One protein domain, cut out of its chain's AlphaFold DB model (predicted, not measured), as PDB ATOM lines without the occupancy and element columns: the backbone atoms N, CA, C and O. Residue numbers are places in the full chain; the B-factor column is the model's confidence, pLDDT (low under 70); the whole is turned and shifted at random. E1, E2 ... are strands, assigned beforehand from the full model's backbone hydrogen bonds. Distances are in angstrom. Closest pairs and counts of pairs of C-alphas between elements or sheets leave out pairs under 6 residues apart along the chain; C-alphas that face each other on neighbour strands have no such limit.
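Overview. This is residues 87 to 146 of the 146 residues of an uncharacterized protein of Salmonella senftenberg (UniProt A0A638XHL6). What is seen first? There is little regular structure: a bent three-strand antiparallel sheet with long E2 between E1 and E3, and a tail without named elements, residues 124 to 146, looping back alongside. What makes it up? The printed part has 60 residues, no named helix and an all-strand meander E1, E2, E3, each the antiparallel neighbour of the one before, holding 23 residues. How compact is it? It is loose, radius of gyration of the C-alphas 13.3 A, spanning 41 by 24 by 17 A.

Along the chain. Where does E1 run? E1 is residues 91 to 97, 17.7 A long, from C-alpha 91 at (-44.138, -44.888, -34.275). What follows? E2, residues 103 to 114, is 27.5 A long and bends by 71 degrees at residue 106. E3, residues 120 to 123, ends at C-alpha 123 (-53.891, -43.332, -34.196).

Arrangement. How do E1 and E2 pair? This hairpin is antiparallel at 168 degrees; N 94 and O 106 are within hydrogen-bond range, 2.8 A. And E3? Hairpin E2 and E3 is antiparallel at 115 degrees, with N 121 and O 113 within range at 2.9 A. E1 and E3 are apart.

Size, cuts and confidence. How large? The farthest C-alphas, Ala 99 and Gly 143, are 40.8 A apart. Any cut or low confidence? The printed part has no cut; residues 126 to 133 and 144 to 146 have pLDDT under 70.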
ATOM      1  N   ILE A  87     -40.000 -37.667 -25.065       87.31
ATOM      2  CA  ILE A  87     -40.478 -38.359 -26.257       87.31
ATOM      3  C   ILE A  87     -41.195 -37.337 -27.142       87.31
ATOM      4  O   ILE A  87     -42.230 -36.800 -26.757       87.31
ATOM      5  N   ASN A  88     -40.645 -37.100 -28.334       89.19
ATOM      6  CA  ASN A  88     -41.265 -36.240 -29.346       89.19
ATOM      7  C   ASN A  88     -42.259 -36.989 -30.232       89.19
ATOM      8  O   ASN A  88     -43.203 -36.401 -30.717       89.19
ATOM      9  N   ALA A  89     -42.042 -38.272 -30.499       89.00
ATOM     10  CA  ALA A  89     -42.949 -39.076 -31.308       89.00
ATOM     11  C   ALA A  89     -42.699 -40.553 -31.019       89.00
ATOM     12  O   ALA A  89     -41.563 -40.959 -30.759       89.00
ATOM     13  N   VAL A  90     -43.746 -41.369 -31.115       89.19
ATOM     14  CA  VAL A  90     -43.622 -42.829 -31.117       89.19
ATOM     15  C   VAL A  90     -44.318 -43.355 -32.359       89.19
ATOM     16  O   VAL A  90     -45.481 -43.047 -32.619       89.19
ATOM     17  N   ARG A  91     -43.594 -44.160 -33.132       88.00
ATOM     18  CA  ARG A  91     -44.138 -44.888 -34.275       88.00
ATOM     19  C   ARG A  91     -43.735 -46.350 -34.195       88.00
ATOM     20  O   ARG A  91     -42.669 -46.680 -33.680       88.00
ATOM     21  N   TYR A  92     -44.585 -47.202 -34.733       87.50
ATOM     22  CA  TYR A  92     -44.286 -48.597 -35.005       87.50
ATOM     23  C   TYR A  92     -44.230 -48.775 -36.517       87.50
ATOM     24  O   TYR A  92     -45.121 -48.297 -37.209       87.50
ATOM     25  N   ALA A  93     -43.198 -49.440 -37.026       87.94
ATOM     26  CA  ALA A  93     -43.072 -49.759 -38.442       87.94
ATOM     27  C   ALA A  93     -42.447 -51.144 -38.599       87.94
ATOM     28  O   ALA A  93     -41.543 -51.524 -37.850       87.94
ATOM     29  N   GLN A  94     -42.914 -51.896 -39.590       86.69
ATOM     30  CA  GLN A  94     -42.268 -53.123 -40.020       86.69
ATOM     31  C   GLN A  94     -41.128 -52.773 -40.972       86.69
ATOM     32  O   GLN A  94     -41.346 -52.191 -42.032       86.69
ATOM     33  N   ILE A  95     -39.911 -53.158 -40.599       86.81
ATOM     34  CA  ILE A  95     -38.705 -52.825 -41.351       86.81
ATOM     35  C   ILE A  95     -38.187 -54.058 -42.088       86.81
ATOM     36  O   ILE A  95     -37.943 -55.100 -41.478       86.81
ATOM     37  N   ARG A  96     -37.967 -53.929 -43.398       87.06
ATOM     38  CA  ARG A  96     -37.215 -54.896 -44.202       87.06
ATOM     39  C   ARG A  96     -35.868 -54.291 -44.579       87.06
ATOM     40  O   ARG A  96     -35.808 -53.308 -45.311       87.06
ATOM     41  N   HIS A  97     -34.779 -54.884 -44.091       83.94
ATOM     42  CA  HIS A  97     -33.437 -54.512 -44.538       83.94
ATOM     43  C   HIS A  97     -33.254 -54.918 -46.005       83.94
ATOM     44  O   HIS A  97     -33.540 -56.060 -46.372       83.94
ATOM     45  N   LEU A  98     -32.805 -53.975 -46.832       84.31
ATOM     46  CA  LEU A  98     -32.515 -54.203 -48.242       84.31
ATOM     47  C   LEU A  98     -31.022 -54.541 -48.388       84.31
ATOM     48  O   LEU A  98     -30.629 -55.696 -48.236       84.31
ATOM     49  N   ALA A  99     -30.177 -53.536 -48.624       80.81
ATOM     50  CA  ALA A  99     -28.722 -53.661 -48.718       80.81
ATOM     51  C   ALA A  99     -28.048 -52.326 -48.373       80.81
ATOM     52  O   ALA A  99     -28.690 -51.286 -48.452       80.81
ATOM     53  N   CYS A 100     -26.756 -52.337 -48.024       78.94
ATOM     54  CA  CYS A 100     -25.942 -51.126 -47.811       78.94
ATOM     55  C   CYS A 100     -26.547 -50.089 -46.839       78.94
ATOM     56  O   CYS A 100     -26.377 -48.890 -47.039       78.94
ATOM     57  N   GLY A 101     -27.255 -50.535 -45.796       73.50
ATOM     58  CA  GLY A 101     -27.894 -49.636 -44.829       73.50
ATOM     59  C   GLY A 101     -29.203 -49.003 -45.313       73.50
ATOM     60  O   GLY A 101     -29.724 -48.117 -44.643       73.50
ATOM     61  N   TYR A 102     -29.750 -49.454 -46.447       77.38
ATOM     62  CA  TYR A 102     -31.094 -49.092 -46.889       77.38
ATOM     63  C   TYR A 102     -32.142 -50.024 -46.280       77.38
ATOM     64  O   TYR A 102     -31.961 -51.245 -46.195       77.38
ATOM     65  N   PHE A 103     -33.272 -49.431 -45.908       84.50
ATOM     66  CA  PHE A 103     -34.395 -50.102 -45.271       84.50
ATOM     67  C   PHE A 103     -35.692 -49.725 -45.984       84.50
ATOM     68  O   PHE A 103     -35.857 -48.593 -46.433       84.50
ATOM     69  N   GLU A 104     -36.609 -50.677 -46.079       86.06
ATOM     70  CA  GLU A 104     -37.981 -50.455 -46.525       86.06
ATOM     71  C   GLU A 104     -38.910 -50.511 -45.309       86.06
ATOM     72  O   GLU A 104     -38.879 -51.485 -44.552       86.06
ATOM     73  N   GLU A 105     -39.740 -49.481 -45.133       86.69
ATOM     74  CA  GLU A 105     -40.759 -49.420 -44.081       86.69
ATOM     75  C   GLU A 105     -42.128 -49.846 -44.632       86.69
ATOM     76  O   GLU A 105     -42.518 -49.466 -45.737       86.69
ATOM     77  N   ARG A 106     -42.870 -50.641 -43.860       83.19
ATOM     78  CA  ARG A 106     -44.254 -51.054 -44.139       83.19
ATOM     79  C   ARG A 106     -45.066 -51.066 -42.848       83.19
ATOM     80  O   ARG A 106     -44.484 -51.131 -41.768       83.19
ATOM     81  N   ASN A 107     -46.393 -51.118 -42.959       81.75
ATOM     82  CA  ASN A 107     -47.293 -51.328 -41.821       81.75
ATOM     83  C   ASN A 107     -47.042 -50.328 -40.680       81.75
ATOM     84  O   ASN A 107     -46.824 -50.719 -39.526       81.75
ATOM     85  N   THR A 108     -46.986 -49.042 -41.027       85.00
ATOM     86  CA  THR A 108     -46.637 -47.975 -40.089       85.00
ATOM     87  C   THR A 108     -47.854 -47.576 -39.258       85.00
ATOM     88  O   THR A 108     -48.966 -47.463 -39.769       85.00
ATOM     89  N   ARG A 109     -47.654 -47.368 -37.955       86.81
ATOM     90  CA  ARG A 109     -48.652 -46.827 -37.024       86.81
ATOM     91  C   ARG A 109     -48.029 -45.747 -36.161       86.81
ATOM     92  O   ARG A 109     -46.874 -45.866 -35.747       86.81
ATOM     93  N   HIS A 110     -48.822 -44.743 -35.816       87.44
ATOM     94  CA  HIS A 110     -48.378 -43.612 -35.008       87.44
ATOM     95  C   HIS A 110     -49.080 -43.602 -33.655       87.44
ATOM     96  O   HIS A 110     -50.242 -43.984 -33.531       87.44
ATOM     97  N   VAL A 111     -48.365 -43.158 -32.629       88.56
ATOM     98  CA  VAL A 111     -48.948 -42.831 -31.329       88.56
ATOM     99  C   VAL A 111     -49.356 -41.365 -31.356       88.56
ATOM    100  O   VAL A 111     -48.536 -40.509 -31.672       88.56
ATOM    101  N   LYS A 112     -50.609 -41.082 -30.997       88.06
ATOM    102  CA  LYS A 112     -51.142 -39.713 -30.874       88.06
ATOM    103  C   LYS A 112     -51.149 -39.177 -29.443       88.06
ATOM    104  O   LYS A 112     -51.444 -38.010 -29.237       88.06
ATOM    105  N   GLY A 113     -50.880 -40.031 -28.458       88.06
ATOM    106  CA  GLY A 113     -50.861 -39.643 -27.051       88.06
ATOM    107  C   GLY A 113     -50.285 -40.723 -26.147       88.06
ATOM    108  O   GLY A 113     -50.260 -41.910 -26.496       88.06
ATOM    109  N   ILE A 114     -49.824 -40.311 -24.969       88.75
ATOM    110  CA  ILE A 114     -49.281 -41.196 -23.939       88.75
ATOM    111  C   ILE A 114     -49.925 -40.808 -22.608       88.75
ATOM    112  O   ILE A 114     -49.737 -39.715 -22.071       88.75
ATOM    113  N   THR A 115     -50.686 -41.744 -22.043       86.19
ATOM    114  CA  THR A 115     -51.339 -41.540 -20.741       86.19
ATOM    115  C   THR A 115     -50.315 -41.352 -19.613       86.19
ATOM    116  O   THR A 115     -49.179 -41.810 -19.716       86.19
ATOM    117  N   GLN A 116     -50.742 -40.813 -18.461       80.06
ATOM    118  CA  GLN A 116     -49.868 -40.656 -17.277       80.06
ATOM    119  C   GLN A 116     -49.226 -41.969 -16.802       80.06
ATOM    120  O   GLN A 116     -48.173 -41.960 -16.174       80.06
ATOM    121  N   ARG A 117     -49.862 -43.113 -17.094       81.69
ATOM    122  CA  ARG A 117     -49.364 -44.453 -16.744       81.69
ATOM    123  C   ARG A 117     -48.474 -45.070 -17.831       81.69
ATOM    124  O   ARG A 117     -48.168 -46.253 -17.754       81.69
ATOM    125  N   GLY A 118     -48.114 -44.312 -18.867       82.88
ATOM    126  CA  GLY A 118     -47.271 -44.769 -19.974       82.88
ATOM    127  C   GLY A 118     -47.989 -45.621 -21.028       82.88
ATOM    128  O   GLY A 118     -47.343 -46.149 -21.928       82.88
ATOM    129  N   LYS A 119     -49.320 -45.775 -20.957       89.38
ATOM    130  CA  LYS A 119     -50.079 -46.467 -22.013       89.38
ATOM    131  C   LYS A 119     -50.090 -45.622 -23.289       89.38
ATOM    132  O   LYS A 119     -50.512 -44.466 -23.238       89.38
ATOM    133  N   LEU A 120     -49.681 -46.233 -24.400       91.38
ATOM    134  CA  LEU A 120     -49.704 -45.644 -25.740       91.38
ATOM    135  C   LEU A 120     -51.133 -45.598 -26.296       91.38
ATOM    136  O   LEU A 120     -51.880 -46.578 -26.192       91.38
ATOM    137  N   ILE A 121     -51.495 -44.470 -26.903       90.25
ATOM    138  CA  ILE A 121     -52.750 -44.272 -27.627       90.25
ATOM    139  C   ILE A 121     -52.416 -44.219 -29.116       90.25
ATOM    140  O   ILE A 121     -51.813 -43.256 -29.588       90.25
ATOM    141  N   TRP A 122     -52.800 -45.258 -29.850       89.12
ATOM    142  CA  TRP A 122     -52.543 -45.359 -31.284       89.12
ATOM    143  C   TRP A 122     -53.534 -44.517 -32.088       89.12
ATOM    144  O   TRP A 122     -54.696 -44.345 -31.702       89.12
ATOM    145  N   ASP A 123     -53.053 -43.959 -33.191       85.19
ATOM    146  CA  ASP A 123     -53.891 -43.332 -34.196       85.19
ATOM    147  C   ASP A 123     -54.337 -44.371 -35.227       85.19
ATOM    148  O   ASP A 123     -53.544 -44.838 -36.041       85.19
ATOM    149  N   GLU A 124     -55.612 -44.747 -35.166       80.06
ATOM    150  CA  GLU A 124     -56.214 -45.728 -36.076       80.06
ATOM    151  C   GLU A 124     -56.560 -45.121 -37.451       80.06
ATOM    152  O   GLU A 124     -56.847 -45.862 -38.385       80.06
ATOM    153  N   ASN A 125     -56.536 -43.787 -37.594       73.19
ATOM    154  CA  ASN A 125     -56.962 -43.101 -38.822       73.19
ATOM    155  C   ASN A 125     -55.839 -42.917 -39.857       73.19
ATOM    156  O   ASN A 125     -56.135 -42.632 -41.012       73.19
ATOM    157  N   HIS A 126     -54.577 -43.081 -39.450       67.31
ATOM    158  CA  HIS A 126     -53.382 -42.857 -40.277       67.31
ATOM    159  C   HIS A 126     -52.495 -44.112 -40.327       67.31
ATOM    160  O   HIS A 126     -51.268 -44.044 -40.247       67.31
ATOM    161  N   ALA A 127     -53.119 -45.291 -40.372       63.97
ATOM    162  CA  ALA A 127     -52.389 -46.531 -40.598       63.97
ATOM    163  C   ALA A 127     -51.796 -46.525 -42.019       63.97
ATOM    164  O   ALA A 127     -52.489 -46.189 -42.974       63.97
ATOM    165  N   ASP A 128     -50.529 -46.922 -42.139       64.56
ATOM    166  CA  ASP A 128     -49.762 -47.038 -43.390       64.56
ATOM    167  C   ASP A 128     -49.272 -45.731 -44.035       64.56
ATOM    168  O   ASP A 128     -48.711 -45.773 -45.136       64.56
ATOM    169  N   ASP A 129     -49.350 -44.596 -43.333       68.75
ATOM    170  CA  ASP A 129     -48.684 -43.367 -43.771       68.75
ATOM    171  C   ASP A 129     -47.158 -43.541 -43.717       68.75
ATOM    172  O   ASP A 129     -46.509 -43.592 -42.666       68.75
ATOM    173  N   GLN A 130     -46.560 -43.683 -44.898       61.31
ATOM    174  CA  GLN A 130     -45.118 -43.829 -45.034       61.31
ATOM    175  C   GLN A 130     -44.437 -42.484 -44.748       61.31
ATOM    176  O   GLN A 130     -44.836 -41.449 -45.275       61.31
ATOM    177  N   TYR A 131     -43.368 -42.515 -43.948       57.94
ATOM    178  CA  TYR A 131     -42.500 -41.367 -43.639       57.94
ATOM    179  C   TYR A 131     -43.102 -40.241 -42.784       57.94
ATOM    180  O   TYR A 131     -42.429 -39.231 -42.575       57.94
ATOM    181  N   TYR A 132     -44.303 -40.409 -42.230       66.31
ATOM    182  CA  TYR A 132     -44.861 -39.450 -41.277       66.31
ATOM    183  C   TYR A 132     -44.480 -39.823 -39.835       66.31
ATOM    184  O   TYR A 132     -44.299 -40.989 -39.495       66.31
ATOM    185  N   ALA A 133     -44.317 -38.841 -38.957       69.88
ATOM    186  CA  ALA A 133     -44.268 -39.060 -37.516       69.88
ATOM    187  C   ALA A 133     -45.148 -37.992 -36.884       69.88
ATOM    188  O   ALA A 133     -44.920 -36.808 -37.114       69.88
ATOM    189  N   CYS A 134     -46.161 -38.405 -36.123       79.25
ATOM    190  CA  CYS A 134     -47.021 -37.462 -35.423       79.25
ATOM    191  C   CYS A 134     -46.272 -36.941 -34.186       79.25
ATOM    192  O   CYS A 134     -45.944 -37.756 -33.312       79.25
ATOM    193  N   PRO A 135     -45.933 -35.640 -34.122       84.69
ATOM    194  CA  PRO A 135     -45.283 -35.085 -32.950       84.69
ATOM    195  C   PRO A 135     -46.255 -35.077 -31.763       84.69
ATOM    196  O   PRO A 135     -47.430 -34.741 -31.892       84.69
ATOM    197  N   LEU A 136     -45.742 -35.450 -30.599       84.94
ATOM    198  CA  LEU A 136     -46.364 -35.249 -29.304       84.94
ATOM    199  C   LEU A 136     -46.008 -33.833 -28.863       84.94
ATOM    200  O   LEU A 136     -44.833 -33.525 -28.648       84.94
ATOM    201  N   GLU A 137     -47.020 -32.980 -28.742       82.38
ATOM    202  CA  GLU A 137     -46.857 -31.636 -28.200       82.38
ATOM    203  C   GLU A 137     -47.674 -31.485 -26.910       82.38
ATOM    204  O   GLU A 137     -48.895 -31.673 -26.936       82.38
ATOM    205  N   PRO A 138     -47.035 -31.135 -25.776       83.56
ATOM    206  CA  PRO A 138     -45.589 -30.917 -25.577       83.56
ATOM    207  C   PRO A 138     -44.761 -32.222 -25.645       83.56
ATOM    208  O   PRO A 138     -45.318 -33.306 -25.739       83.56
ATOM    209  N   LEU A 139     -43.425 -32.150 -25.557       86.50
ATOM    210  CA  LEU A 139     -42.602 -33.362 -25.409       86.50
ATOM    211  C   LEU A 139     -43.065 -34.172 -24.191       86.50
ATOM    212  O   LEU A 139     -43.162 -33.632 -23.088       86.50
ATOM    213  N   TRP A 140     -43.297 -35.471 -24.364       87.00
ATOM    214  CA  TRP A 140     -43.739 -36.312 -23.256       87.00
ATOM    215  C   TRP A 140     -42.580 -36.670 -22.319       87.00
ATOM    216  O   TRP A 140     -41.523 -37.125 -22.765       87.00
ATOM    217  N   THR A 141     -42.806 -36.553 -21.010       85.25
ATOM    218  CA  THR A 141     -41.908 -37.056 -19.959       85.25
ATOM    219  C   THR A 141     -42.688 -37.863 -18.907       85.25
ATOM    220  O   THR A 141     -43.894 -37.647 -18.734       85.25
ATOM    221  N   PRO A 142     -42.045 -38.805 -18.186       80.88
ATOM    222  CA  PRO A 142     -42.699 -39.567 -17.128       80.88
ATOM    223  C   PRO A 142     -43.353 -38.653 -16.085       80.88
ATOM    224  O   PRO A 142     -42.703 -37.776 -15.522       80.88
ATOM    225  N   GLY A 143     -44.640 -38.878 -15.809       73.25
ATOM    226  CA  GLY A 143     -45.435 -38.050 -14.891       73.25
ATOM    227  C   GLY A 143     -46.319 -37.002 -15.578       73.25
ATOM    228  O   GLY A 143     -47.141 -36.382 -14.905       73.25
ATOM    229  N   GLN A 144     -46.219 -36.843 -16.902       68.00
ATOM    230  CA  GLN A 144     -47.114 -36.003 -17.702       68.00
ATOM    231  C   GLN A 144     -48.124 -36.860 -18.490       68.00
ATOM    232  O   GLN A 144     -47.834 -37.991 -18.887       68.00
ATOM    233  N   SER A 145     -49.336 -36.337 -18.704       61.44
ATOM    234  CA  SER A 145     -50.302 -36.877 -19.680       61.44
ATOM    235  C   SER A 145     -50.366 -35.994 -20.900       61.44
ATOM    236  O   SER A 145     -50.438 -34.773 -20.743       61.44
ATOM    237  N   ILE A 146     -50.457 -36.635 -22.064       60.66
ATOM    238  CA  ILE A 146     -50.782 -36.014 -23.346       60.66
ATOM    239  C   ILE A 146     -51.803 -36.896 -24.054       60.66
ATOM    240  O   ILE A 146     -51.533 -38.118 -24.174       60.66
TER     241      ILE A 146